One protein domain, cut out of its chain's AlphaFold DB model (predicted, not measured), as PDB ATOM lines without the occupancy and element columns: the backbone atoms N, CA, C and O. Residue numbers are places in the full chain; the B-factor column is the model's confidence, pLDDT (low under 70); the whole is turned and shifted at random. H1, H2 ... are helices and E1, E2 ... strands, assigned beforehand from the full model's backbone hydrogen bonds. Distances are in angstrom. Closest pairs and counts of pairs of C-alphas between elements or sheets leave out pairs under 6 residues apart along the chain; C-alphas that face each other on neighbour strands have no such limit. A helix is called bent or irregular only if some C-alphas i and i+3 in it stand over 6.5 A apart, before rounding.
ATOM      1  N   VAL A 183     139.572 120.853 124.270       94.81
ATOM      2  CA  VAL A 183     138.585 120.817 125.369       94.81
ATOM      3  C   VAL A 183     137.339 119.980 125.028       94.81
ATOM      4  O   VAL A 183     136.956 119.169 125.866       94.81
ATOM      5  N   PRO A 184     136.723 120.075 123.829       94.88
ATOM      6  CA  PRO A 184     135.582 119.231 123.456       94.88
ATOM      7  C   PRO A 184     135.877 117.727 123.443       94.88
ATOM      8  O   PRO A 184     134.960 116.921 123.553       94.88
ATOM      9  N   LYS A 185     137.149 117.338 123.285       93.06
ATOM     10  CA  LYS A 185     137.585 115.934 123.260       93.06
ATOM     11  C   LYS A 185     137.915 115.397 124.657       93.06
ATOM     12  O   LYS A 185     138.348 114.251 124.765       93.06
ATOM     13  N   ALA A 186     137.792 116.225 125.694       95.06
ATOM     14  CA  ALA A 186     138.040 115.836 127.071       95.06
ATOM     15  C   ALA A 186     136.862 115.035 127.640       95.06
ATOM     16  O   ALA A 186     135.700 115.283 127.321       95.06
ATOM     17  N   ASP A 187     137.165 114.110 128.542       93.31
ATOM     18  CA  ASP A 187     136.158 113.309 129.235       93.31
ATOM     19  C   ASP A 187     135.565 114.054 130.428       93.31
ATOM     20  O   ASP A 187     134.373 113.918 130.718       93.31
ATOM     21  N   VAL A 188     136.395 114.853 131.106       95.12
ATOM     22  CA  VAL A 188     136.016 115.633 132.283       95.12
ATOM     23  C   VAL A 188     136.821 116.925 132.383       95.12
ATOM     24  O   VAL A 188     138.009 116.967 132.057       95.12
ATOM     25  N   VAL A 189     136.184 117.980 132.890       96.69
ATOM     26  CA  VAL A 189     136.848 119.215 133.319       96.69
ATOM     27  C   VAL A 189     136.760 119.344 134.833       96.69
ATOM     28  O   VAL A 189     135.673 119.424 135.400       96.69
ATOM     29  N   ILE A 190     137.912 119.400 135.493       96.31
ATOM     30  CA  ILE A 190     138.028 119.592 136.938       96.31
ATOM     31  C   ILE A 190     138.249 121.077 137.207       96.31
ATOM     32  O   ILE A 190     139.168 121.685 136.655       96.31
ATOM     33  N   THR A 191     137.413 121.669 138.057       96.19
ATOM     34  CA  THR A 191     137.437 123.110 138.328       96.19
ATOM     35  C   THR A 191     137.677 123.442 139.802       96.19
ATOM     36  O   THR A 191     137.168 122.778 140.705       96.19
ATOM     37  N   ASN A 192     138.409 124.533 140.035       94.56
ATOM     38  CA  ASN A 192     138.335 125.355 141.239       94.56
ATOM     39  C   ASN A 192     137.550 126.624 140.852       94.56
ATOM     40  O   ASN A 192     138.073 127.392 140.043       94.56
ATOM     41  N   PRO A 193     136.318 126.838 141.358       78.75
ATOM     42  CA  PRO A 193     135.296 127.711 140.765       78.75
ATOM     43  C   PRO A 193     135.767 129.059 140.224       78.75
ATOM     44  O   PRO A 193     135.342 129.454 139.136       78.75
ATOM     45  N   THR A 194     136.654 129.738 140.948       80.00
ATOM     46  CA  THR A 194     137.119 131.090 140.625       80.00
ATOM     47  C   THR A 194     138.511 131.148 140.002       80.00
ATOM     48  O   THR A 194     138.868 132.202 139.494       80.00
ATOM     49  N   HIS A 195     139.289 130.058 140.008       89.94
ATOM     50  CA  HIS A 195     140.725 130.144 139.717       89.94
ATOM     51  C   HIS A 195     141.260 129.155 138.690       89.94
ATOM     52  O   HIS A 195     142.098 129.559 137.900       89.94
ATOM     53  N   PHE A 196     140.820 127.895 138.653       96.00
ATOM     54  CA  PHE A 196     141.466 126.884 137.801       96.00
ATOM     55  C   PHE A 196     140.454 126.018 137.072       96.00
ATOM     56  O   PHE A 196     139.442 125.636 137.652       96.00
ATOM     57  N   ALA A 197     140.765 125.658 135.829       96.12
ATOM     58  CA  ALA A 197     140.059 124.620 135.087       96.12
ATOM     59  C   ALA A 197     141.072 123.750 134.340       96.12
ATOM     60  O   ALA A 197     141.959 124.273 133.660       96.12
ATOM     61  N   ILE A 198     140.945 122.434 134.493       97.00
ATOM     62  CA  ILE A 198     141.828 121.435 133.896       97.00
ATOM     63  C   ILE A 198     140.957 120.406 133.187       97.00
ATOM     64  O   ILE A 198     140.112 119.775 133.815       97.00
ATOM     65  N   ALA A 199     141.159 120.244 131.886       96.62
ATOM     66  CA  ALA A 199     140.484 119.252 131.069       96.62
ATOM     67  C   ALA A 199     141.359 118.000 130.956       96.62
ATOM     68  O   ALA A 199     142.526 118.084 130.560       96.62
ATOM     69  N   LEU A 200     140.787 116.849 131.300       95.56
ATOM     70  CA  LEU A 200     141.439 115.550 131.226       95.56
ATOM     71  C   LEU A 200     140.790 114.696 130.146       95.56
ATOM     72  O   LEU A 200     139.564 114.653 130.025       95.56
ATOM     73  N   LYS A 201     141.627 113.984 129.400       94.38
ATOM     74  CA  LYS A 201     141.212 112.965 128.444       94.38
ATOM     75  C   LYS A 201     141.770 111.617 128.874       94.38
ATOM     76  O   LYS A 201     142.943 111.529 129.243       94.38
ATOM     77  N   TYR A 202     140.943 110.585 128.814       92.50
ATOM     78  CA  TYR A 202     141.336 109.224 129.127       92.50
ATOM     79  C   TYR A 202     140.672 108.232 128.173       92.50
ATOM     80  O   TYR A 202     139.462 108.239 127.974       92.50
ATOM     81  N   ASP A 203     141.487 107.347 127.615       88.50
ATOM     82  CA  ASP A 203     141.055 106.224 126.790       88.50
ATOM     83  C   ASP A 203     141.536 104.929 127.464       88.50
ATOM     84  O   ASP A 203     142.578 104.927 128.118       88.50
ATOM     85  N   GLN A 204     140.802 103.825 127.309       82.81
ATOM     86  CA  GLN A 204     141.176 102.520 127.875       82.81
ATOM     87  C   GLN A 204     142.522 102.004 127.344       82.81
ATOM     88  O   GLN A 204     143.155 101.166 127.977       82.81
ATOM     89  N   SER A 205     142.960 102.510 126.191       84.81
ATOM     90  CA  SER A 205     144.276 102.236 125.608       84.81
ATOM     91  C   SER A 205     145.432 103.022 126.249       84.81
ATOM     92  O   SER A 205     146.594 102.719 125.979       84.81
ATOM     93  N   MET A 206     145.151 104.029 127.086       87.88
ATOM     94  CA  MET A 206     146.169 104.885 127.704       87.88
ATOM     95  C   MET A 206     146.579 104.372 129.087       87.88
ATOM     96  O   MET A 206     145.739 104.012 129.904       87.88
ATOM     97  N   ALA A 207     147.881 104.424 129.388       85.38
ATOM     98  CA  ALA A 207     148.407 104.055 130.705       85.38
ATOM     99  C   ALA A 207     147.965 105.020 131.823       85.38
ATOM    100  O   ALA A 207     147.846 104.618 132.978       85.38
ATOM    101  N   ALA A 208     147.723 106.290 131.486       90.38
ATOM    102  CA  ALA A 208     147.253 107.314 132.409       90.38
ATOM    103  C   ALA A 208     146.471 108.415 131.666       90.38
ATOM    104  O   ALA A 208     146.720 108.649 130.480       90.38
ATOM    105  N   PRO A 209     145.549 109.124 132.344       92.50
ATOM    106  CA  PRO A 209     144.873 110.292 131.783       92.50
ATOM    107  C   PRO A 209     145.859 111.400 131.402       92.50
ATOM    108  O   PRO A 209     146.842 111.634 132.106       92.50
ATOM    109  N   ILE A 210     145.563 112.120 130.321       94.94
ATOM    110  CA  ILE A 210     146.385 113.222 129.807       94.94
ATOM    111  C   ILE A 210     145.662 114.551 130.032       94.94
ATOM    112  O   ILE A 210     144.452 114.664 129.820       94.94
ATOM    113  N   VAL A 211     146.414 115.580 130.428       96.31
ATOM    114  CA  VAL A 211     145.905 116.955 130.521       96.31
ATOM    115  C   VAL A 211     145.859 117.569 129.127       96.31
ATOM    116  O   VAL A 211     146.894 117.895 128.555       96.31
ATOM    117  N   VAL A 212     144.665 117.770 128.573       94.81
ATOM    118  CA  VAL A 212     144.500 118.327 127.216       94.81
ATOM    119  C   VAL A 212     144.343 119.848 127.203       94.81
ATOM    120  O   VAL A 212     144.695 120.503 126.225       94.81
ATOM    121  N   ALA A 213     143.882 120.430 128.308       95.75
ATOM    122  CA  ALA A 213     143.863 121.874 128.505       95.75
ATOM    123  C   ALA A 213     143.988 122.211 129.992       95.75
ATOM    124  O   ALA A 213     143.422 121.521 130.838       95.75
ATOM    125  N   LYS A 214     144.682 123.303 130.317       95.06
ATOM    126  CA  LYS A 214     144.667 123.892 131.661       95.06
ATOM    127  C   LYS A 214     144.671 125.409 131.564       95.06
ATOM    128  O   LYS A 214     145.300 125.979 130.676       95.06
ATOM    129  N   GLY A 215     143.980 126.071 132.480       93.75
ATOM    130  CA  GLY A 215     143.889 127.524 132.503       93.75
ATOM    131  C   GLY A 215     143.685 128.063 133.905       93.75
ATOM    132  O   GLY A 215     143.169 127.360 134.775       93.75
ATOM    133  N   GLN A 216     144.077 129.322 134.089       94.44
ATOM    134  CA  GLN A 216     143.812 130.097 135.294       94.44
ATOM    135  C   GLN A 216     142.895 131.290 134.968       94.44
ATOM    136  O   GLN A 216     142.920 131.801 133.845       94.44
ATOM    137  N   ASP A 217     142.070 131.695 135.935       93.50
ATOM    138  CA  ASP A 217     141.206 132.883 135.920       93.50
ATOM    139  C   ASP A 217     140.397 133.008 134.610       93.50
ATOM    140  O   ASP A 217     139.511 132.194 134.343       93.50
ATOM    141  N   PHE A 218     140.715 133.976 133.744       92.88
ATOM    142  CA  PHE A 218     140.005 134.180 132.476       92.88
ATOM    143  C   PHE A 218     140.043 132.945 131.563       92.88
ATOM    144  O   PHE A 218     139.029 132.559 130.981       92.88
ATOM    145  N   ILE A 219     141.201 132.285 131.457       92.44
ATOM    146  CA  ILE A 219     141.346 131.076 130.636       92.44
ATOM    147  C   ILE A 219     140.539 129.932 131.251       92.44
ATOM    148  O   ILE A 219     139.891 129.185 130.521       92.44
ATOM    149  N   ALA A 220     140.529 129.821 132.583       94.69
ATOM    150  CA  ALA A 220     139.719 128.827 133.280       94.69
ATOM    151  C   ALA A 220     138.222 129.024 132.996       94.69
ATOM    152  O   ALA A 220     137.506 128.053 132.751       94.69
ATOM    153  N   GLN A 221     137.755 130.276 132.977       94.06
ATOM    154  CA  GLN A 221     136.378 130.595 132.612       94.06
ATOM    155  C   GLN A 221     136.065 130.171 131.175       94.06
ATOM    156  O   GLN A 221     135.094 129.452 130.963       94.06
ATOM    157  N   ARG A 222     136.941 130.493 130.215       93.62
ATOM    158  CA  ARG A 222     136.755 130.079 128.816       93.62
ATOM    159  C   ARG A 222     136.726 128.560 128.640       93.62
ATOM    160  O   ARG A 222     135.902 128.070 127.879       93.62
ATOM    161  N   ILE A 223     137.578 127.814 129.348       95.25
ATOM    162  CA  ILE A 223     137.561 126.340 129.319       95.25
ATOM    163  C   ILE A 223     136.210 125.816 129.821       95.25
ATOM    164  O   ILE A 223     135.641 124.922 129.201       95.25
ATOM    165  N   LYS A 224     135.669 126.385 130.909       94.56
ATOM    166  CA  LYS A 224     134.341 126.015 131.426       94.56
ATOM    167  C   LYS A 224     133.232 126.326 130.422       94.56
ATOM    168  O   LYS A 224     132.326 125.513 130.278       94.56
ATOM    169  N   ASP A 225     133.292 127.468 129.746       94.81
ATOM    170  CA  ASP A 225     132.277 127.864 128.765       94.81
ATOM    171  C   ASP A 225     132.285 126.906 127.558       94.81
ATOM    172  O   ASP A 225     131.254 126.321 127.236       94.81
ATOM    173  N   VAL A 226     133.466 126.620 126.992       95.25
ATOM    174  CA  VAL A 226     133.628 125.648 125.893       95.25
ATOM    175  C   VAL A 226     133.194 124.241 126.322       95.25
ATOM    176  O   VAL A 226     132.534 123.533 125.560       95.25
ATOM    177  N   ALA A 227     133.524 123.827 127.547       95.06
ATOM    178  CA  ALA A 227     133.104 122.539 128.093       95.06
ATOM    179  C   ALA A 227     131.576 122.437 128.226       95.06
ATOM    180  O   ALA A 227     131.005 121.410 127.864       95.06
ATOM    181  N   LYS A 228     130.902 123.506 128.676       94.56
ATOM    182  CA  LYS A 228     129.431 123.567 128.738       94.56
ATOM    183  C   LYS A 228     128.798 123.481 127.352       94.56
ATOM    184  O   LYS A 228     127.876 122.691 127.169       94.56
ATOM    185  N   GLU A 229     129.303 124.250 126.388       94.38
ATOM    186  CA  GLU A 229     128.817 124.246 124.999       94.38
ATOM    187  C   GLU A 229     128.918 122.854 124.361       94.38
ATOM    188  O   GLU A 229     128.003 122.414 123.667       94.38
ATOM    189  N   ASN A 230     129.998 122.126 124.656       94.38
ATOM    190  CA  ASN A 230     130.270 120.794 124.108       94.38
ATOM    191  C   ASN A 230     129.799 119.645 125.018       94.38
ATOM    192  O   ASN A 230     130.126 118.489 124.763       94.38
ATOM    193  N   LYS A 231     129.019 119.942 126.069       92.31
ATOM    194  CA  LYS A 231     128.457 118.959 127.018       92.31
ATOM    195  C   LYS A 231     129.509 118.064 127.698       92.31
ATOM    196  O   LYS A 231     129.218 116.928 128.073       92.31
ATOM    197  N   VAL A 232     130.718 118.581 127.900       94.31
ATOM    198  CA  VAL A 232     131.763 117.922 128.693       94.31
ATOM    199  C   VAL A 232     131.424 118.072 130.175       94.31
ATOM    200  O   VAL A 232     131.072 119.155 130.644       94.31
ATOM    201  N   THR A 233     131.509 116.979 130.936       93.81
ATOM    202  CA  THR A 233     131.150 116.980 132.358       93.81
ATOM    203  C   THR A 233     132.130 117.835 133.160       93.81
ATOM    204  O   THR A 233     133.340 117.620 133.104       93.81
ATOM    205  N   ILE A 234     131.611 118.794 133.928       94.38
ATOM    206  CA  ILE A 234     132.408 119.647 134.814       94.38
ATOM    207  C   ILE A 234     132.222 119.172 136.255       94.38
ATOM    208  O   ILE A 234     131.092 119.084 136.732       94.38
ATOM    209  N   ILE A 235     133.327 118.894 136.946       94.31
ATOM    210  CA  ILE A 235     133.350 118.469 138.348       94.31
ATOM    211  C   ILE A 235     134.135 119.484 139.169       94.31
ATOM    212  O   ILE A 235     135.265 119.848 138.840       94.31
ATOM    213  N   GLU A 236     133.542 119.936 140.268       94.38
ATOM    214  CA  GLU A 236     134.232 120.802 141.215       94.38
ATOM    215  C   GLU A 236     135.069 119.967 142.186       94.38
ATOM    216  O   GLU A 236     134.540 119.174 142.961       94.38
ATOM    217  N   ASN A 237     136.388 120.163 142.164       94.69
ATOM    218  CA  ASN A 237     137.307 119.578 143.139       94.69
ATOM    219  C   ASN A 237     138.510 120.516 143.311       94.69
ATOM    220  O   ASN A 237     139.480 120.473 142.548       94.69
ATOM    221  N   LYS A 238     138.431 121.409 144.307       93.62
ATOM    222  CA  LYS A 238     139.431 122.471 144.518       93.62
ATOM    223  C   LYS A 238     140.842 121.922 144.807       93.62
ATOM    224  O   LYS A 238     141.780 122.431 144.187       93.62
ATOM    225  N   PRO A 239     141.032 120.917 145.693       93.56
ATOM    226  CA  PRO A 239     142.355 120.339 145.951       93.56
ATOM    227  C   PRO A 239     142.985 119.697 144.711       93.56
ATOM    228  O   PRO A 239     144.149 119.963 144.399       93.56
ATOM    229  N   LEU A 240     142.206 118.911 143.962       93.75
ATOM    230  CA  LEU A 240     142.696 118.221 142.771       93.75
ATOM    231  C   LEU A 240     143.022 119.206 141.644       93.75
ATOM    232  O   LEU A 240     144.071 119.088 141.016       93.75
ATOM    233  N   ALA A 241     142.184 120.227 141.436       94.69
ATOM    234  CA  ALA A 241     142.429 121.249 140.422       94.69
ATOM    235  C   ALA A 241     143.738 122.020 140.669       94.69
ATOM    236  O   ALA A 241     144.522 122.224 139.744       94.69
ATOM    237  N   ARG A 242     144.012 122.424 141.919       94.31
ATOM    238  CA  ARG A 242     145.265 123.120 142.277       94.31
ATOM    239  C   ARG A 242     146.493 122.233 142.070       94.31
ATOM    240  O   ARG A 242     147.512 122.706 141.565       94.31
ATOM    241  N   SER A 243     146.378 120.959 142.439       93.88
ATOM    242  CA  SER A 243     147.468 119.987 142.313       93.88
ATOM    243  C   SER A 243     147.776 119.692 140.844       93.88
ATOM    244  O   SER A 243     148.924 119.781 140.428       93.88
ATOM    245  N   LEU A 244     146.748 119.466 140.018       94.00
ATOM    246  CA  LEU A 244     146.917 119.235 138.581       94.00
ATOM    247  C   LEU A 244     147.483 120.455 137.844       94.00
ATOM    248  O   LEU A 244     148.326 120.295 136.967       94.00
ATOM    249  N   TYR A 245     147.052 121.672 138.194       94.19
ATOM    250  CA  TYR A 245     147.537 122.889 137.533       94.19
ATOM    251  C   TYR A 245     149.043 123.115 137.733       94.19
ATOM    252  O   TYR A 245     149.734 123.535 136.800       94.19
ATOM    253  N   SER A 246     149.532 122.837 138.946       92.94
ATOM    254  CA  SER A 246     150.928 123.052 139.341       92.94
ATOM    255  C   SER A 246     151.854 121.897 138.962       92.94
ATOM    256  O   SER A 246     152.997 122.156 138.602       92.94
ATOM    257  N   ALA A 247     151.376 120.650 139.009       91.62
ATOM    258  CA  ALA A 247     152.217 119.470 138.807       91.62
ATOM    259  C   ALA A 247     152.322 118.993 137.346       91.62
ATOM    260  O   ALA A 247     153.251 118.255 137.032       91.62
ATOM    261  N   VAL A 248     151.382 119.359 136.460       92.94
ATOM    262  CA  VAL A 248     151.272 118.737 135.123       92.94
ATOM    263  C   VAL A 248     151.118 119.766 134.018       92.94
ATOM    264  O   VAL A 248     150.245 120.632 134.082       92.94
ATOM    265  N   ASP A 249     151.926 119.652 132.966       93.06
ATOM    266  CA  ASP A 249     151.809 120.470 131.760       93.06
ATOM    267  C   ASP A 249     150.840 119.902 130.722       93.06
ATOM    268  O   ASP A 249     150.500 118.720 130.712       93.06
ATOM    269  N   ILE A 250     150.364 120.779 129.838       92.31
ATOM    270  CA  ILE A 250     149.432 120.412 128.767       92.31
ATOM    271  C   ILE A 250     150.115 119.395 127.844       92.31
ATOM    272  O   ILE A 250     151.251 119.599 127.425       92.31
ATOM    273  N   GLY A 251     149.414 118.311 127.524       90.88
ATOM    274  CA  GLY A 251     149.910 117.185 126.735       90.88
ATOM    275  C   GLY A 251     150.638 116.115 127.552       90.88
ATOM    276  O   GLY A 251     150.962 115.068 126.999       90.88
ATOM    277  N   SER A 252     150.868 116.338 128.850       93.19
ATOM    278  CA  SER A 252     151.524 115.362 129.727       93.19
ATOM    279  C   SER A 252     150.514 114.472 130.453       93.19
ATOM    280  O   SER A 252     149.369 114.864 130.704       93.19
ATOM    281  N   SER A 253     150.953 113.259 130.788       93.62
ATOM    282  CA  SER A 253     150.176 112.331 131.612       93.62
ATOM    283  C   SER A 253     150.137 112.799 133.065       93.62
ATOM    284  O   SER A 253     151.088 113.404 133.559       93.62
ATOM    285  N   VAL A 254     149.037 112.504 133.754       94.00
ATOM    286  CA  VAL A 254     148.909 112.726 135.198       94.00
ATOM    287  C   VAL A 254     150.015 111.936 135.933       94.00
ATOM    288  O   VAL A 254     150.394 110.853 135.476       94.00
ATOM    289  N   PRO A 255     150.575 112.460 137.035       92.75
ATOM    290  CA  PRO A 255     151.605 111.773 137.794       92.75
ATOM    291  C   PRO A 255     150.980 110.780 138.796       92.75
ATOM    292  O   PRO A 255     149.813 110.951 139.181       92.75
ATOM    293  N   PRO A 256     151.722 109.741 139.222       90.75
ATOM    294  CA  PRO A 256     151.176 108.641 140.018       90.75
ATOM    295  C   PRO A 256     150.500 109.069 141.323       90.75
ATOM    296  O   PRO A 256     149.508 108.468 141.732       90.75
ATOM    297  N   GLU A 257     150.977 110.147 141.949       92.19
ATOM    298  CA  GLU A 257     150.457 110.661 143.219       92.19
ATOM    299  C   GLU A 257     149.003 111.141 143.106       92.19
ATOM    300  O   GLU A 257     148.273 111.167 144.095       92.19
ATOM    301  N   LEU A 258     148.561 111.510 141.899       93.19
ATOM    302  CA  LEU A 258     147.214 112.018 141.635       93.19
ATOM    303  C   LEU A 258     146.292 110.975 140.985       93.19
ATOM    304  O   LEU A 258     145.115 111.267 140.763       93.19
ATOM    305  N   TYR A 259     146.775 109.758 140.708       91.06
ATOM    306  CA  TYR A 259     145.992 108.718 140.023       91.06
ATOM    307  C   TYR A 259     144.720 108.343 140.752       91.06
ATOM    308  O   TYR A 259     143.669 108.271 140.123       91.06
ATOM    309  N   GLN A 260     144.789 108.154 142.066       91.06
ATOM    310  CA  GLN A 260     143.621 107.755 142.841       91.06
ATOM    311  C   GLN A 260     142.506 108.807 142.752       91.06
ATOM    312  O   GLN A 260     141.366 108.476 142.428       91.06
ATOM    313  N   ALA A 261     142.852 110.080 142.957       91.94
ATOM    314  CA  ALA A 261     141.898 111.183 142.918       91.94
ATOM    315  C   ALA A 261     141.320 111.409 141.509       91.94
ATOM    316  O   ALA A 261     140.134 111.698 141.360       91.94
ATOM    317  N   VAL A 262     142.134 111.251 140.458       92.06
ATOM    318  CA  VAL A 262     141.657 111.359 139.070       92.06
ATOM    319  C   VAL A 262     140.781 110.164 138.680       92.06
ATOM    320  O   VAL A 262     139.749 110.356 138.035       92.06
ATOM    321  N   ALA A 263     141.142 108.946 139.087       90.56
ATOM    322  CA  ALA A 263     140.370 107.737 138.811       90.56
ATOM    323  C   ALA A 263     138.985 107.781 139.468       90.56
ATOM    324  O   ALA A 263     138.003 107.394 138.838       90.56
ATOM    325  N   GLU A 264     138.882 108.305 140.692       91.38
ATOM    326  CA  GLU A 264     137.602 108.500 141.380       91.38
ATOM    327  C   GLU A 264     136.678 109.454 140.603       91.38
ATOM    328  O   GLU A 264     135.508 109.143 140.361       91.38
ATOM    329  N   VAL A 265     137.225 110.579 140.128       91.88
ATOM    330  CA  VAL A 265     136.490 111.558 139.312       91.88
ATOM    331  C   VAL A 265     136.045 110.946 137.982       91.88
ATOM    332  O   VAL A 265     134.883 111.089 137.602       91.88
ATOM    333  N   LEU A 266     136.928 110.230 137.280       89.88
ATOM    334  CA  LEU A 266     136.582 109.563 136.022       89.88
ATOM    335  C   LEU A 266     135.522 108.476 136.232       89.88
ATOM    336  O   LEU A 266     134.542 108.425 135.490       89.88
ATOM    337  N   ALA A 267     135.655 107.648 137.270       88.56
ATOM    338  CA  ALA A 267     134.673 106.620 137.610       88.56
ATOM    339  C   ALA A 267     133.290 107.226 137.891       88.56
ATOM    340  O   ALA A 267     132.275 106.682 137.444       88.56
ATOM    341  N   TYR A 268     133.239 108.370 138.580       88.81
ATOM    342  CA  TYR A 268     132.004 109.121 138.792       88.81
ATOM    343  C   TYR A 268     131.385 109.588 137.466       88.81
ATOM    344  O   TYR A 268     130.197 109.360 137.230       88.81
ATOM    345  N   VAL A 269     132.187 110.159 136.562       87.75
ATOM    346  CA  VAL A 269     131.725 110.617 135.239       87.75
ATOM    347  C   VAL A 269     131.198 109.459 134.386       87.75
ATOM    348  O   VAL A 269     130.126 109.583 133.792       87.75
ATOM    349  N   TYR A 270     131.880 108.310 134.357       86.94
ATOM    350  CA  TYR A 270     131.410 107.135 133.612       86.94
ATOM    351  C   TYR A 270     130.119 106.546 134.194       86.94
ATOM    352  O   TYR A 270     129.227 106.168 133.432       86.94
ATOM    353  N   ARG A 271     129.965 106.508 135.527       85.44
ATOM    354  CA  ARG A 271     128.698 106.106 136.171       85.44
ATOM    355  C   ARG A 271     127.559 107.059 135.816       85.44
ATOM    356  O   ARG A 271     126.452 106.597 135.550       85.44
ATOM    357  N   LEU A 272     127.830 108.365 135.781       82.44
ATOM    358  CA  LEU A 272     126.850 109.382 135.403       82.44
ATOM    359  C   LEU A 272     126.412 109.211 133.939       82.44
ATOM    360  O   LEU A 272     125.218 109.168 133.664       82.44
ATOM    361  N   LYS A 273     127.369 109.026 133.017       79.12
ATOM    362  CA  LYS A 273     127.096 108.760 131.593       79.12
ATOM    363  C   LYS A 273     126.296 107.467 131.389       79.12
ATOM    364  O   LYS A 273     125.361 107.471 130.603       79.12
ATOM    365  N   LYS A 274     126.598 106.395 132.135       77.19
ATOM    366  CA  LYS A 274     125.872 105.108 132.060       77.19
ATOM    367  C   LYS A 274     124.438 105.174 132.607       77.19
ATOM    368  O   LYS A 274     123.635 104.315 132.279       77.19
ATOM    369  N   ARG A 275     124.121 106.159 133.457       68.44
ATOM    370  CA  ARG A 275     122.772 106.384 134.014       68.44
ATOM    371  C   ARG A 275     121.923 107.344 133.166       68.44
ATOM    372  O   ARG A 275     120.711 107.384 133.336       68.44
ATOM    373  N   LEU A 276     122.570 108.147 132.319       58.56
ATOM    374  CA  LEU A 276     121.952 109.103 131.389       58.56
ATOM    375  C   LEU A 276     121.831 108.547 129.952       58.56
ATOM    376  O   LEU A 276     121.287 109.229 129.086       58.56
ATOM    377  N   SER A 277     122.362 107.342 129.724       50.44
ATOM    378  CA  SER A 277     122.219 106.495 128.532       50.44
ATOM    379  C   SER A 277     121.164 105.429 128.780       50.44
ATOM    380  O   SER A 277     120.676 104.909 127.755       50.44
TER     381      SER A 277
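Overview. This is residues 183 to 277 of the 277 residues of the protein "Flagellar biosynthetic protein FlhB" of bioreactor metagenome (UniProt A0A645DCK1). A four-stranded sheet lies between helices in three layers, with H1 covering one face and H2 and the long H3 crossing the other, H3 towards the E4 edge. The printed part has 95 residues, with named elements in the order E1, E2, E3, H1, E4, H2, H3; its class is mixed, helices and strands. The mixed sheet runs E3, E2, E1, E4. The whole is compact and rounded, with a radius of gyration of the C-alphas of 12.1 A and spans of 32 by 30 by 21 A.

Along the chain. From first to last C-alpha, E1, residues 188 to 192, measures 13.4 A, beginning at (136.016, 115.633, 132.283); E2, 196 to 201, 16.8 A; E3, 210 to 216, 17.9 A; and E4, 233 to 236, 10.1 A. H1, 217 to 229, measures 18.6 A; H2, 238 to 247, 14.3 A; and H3, 256 to 276, 30.5 A, ending at (121.952, 109.103, 131.389). H3 is irregular, with C-alphas 257 and 260 7.4 A apart, and has a kink of 28 degrees near residue 263.

Arrangement. E1, E2 and E3 form a meander, each strand the antiparallel neighbour of the one before, with N 190 and O 198 at 2.8 A and N 199 and O 213 at 2.8 A. E4 is parallel to E1, with N 189 and O 233 at 2.9 A. E3, H1 and E4 make a split strand-helix-strand unit, two strands running the same way with E2 and E1 between, its crossover right-handed. H1's height over the sheet is 7.9 A; its closest C-alphas to E2 are Ala 220 and Ala 197, 4.6 A. On the opposite face, H2 touches residues 258 to 262 of H3 alone, closest at C-alphas Leu 240 and Ala 261, 7.1 A, at a steep tilt of 52 degrees. Every O i to N i+4 pair is within hydrogen-bond range in H1 and H2, and 15 of 17 in H3.

Size, cuts and confidence. The C-alphas farthest apart, Ser 246 and Ser 277, are 34.9 A apart. The printed part has no cut, and no link is long. Residues 275 to 277 are under pLDDT 70.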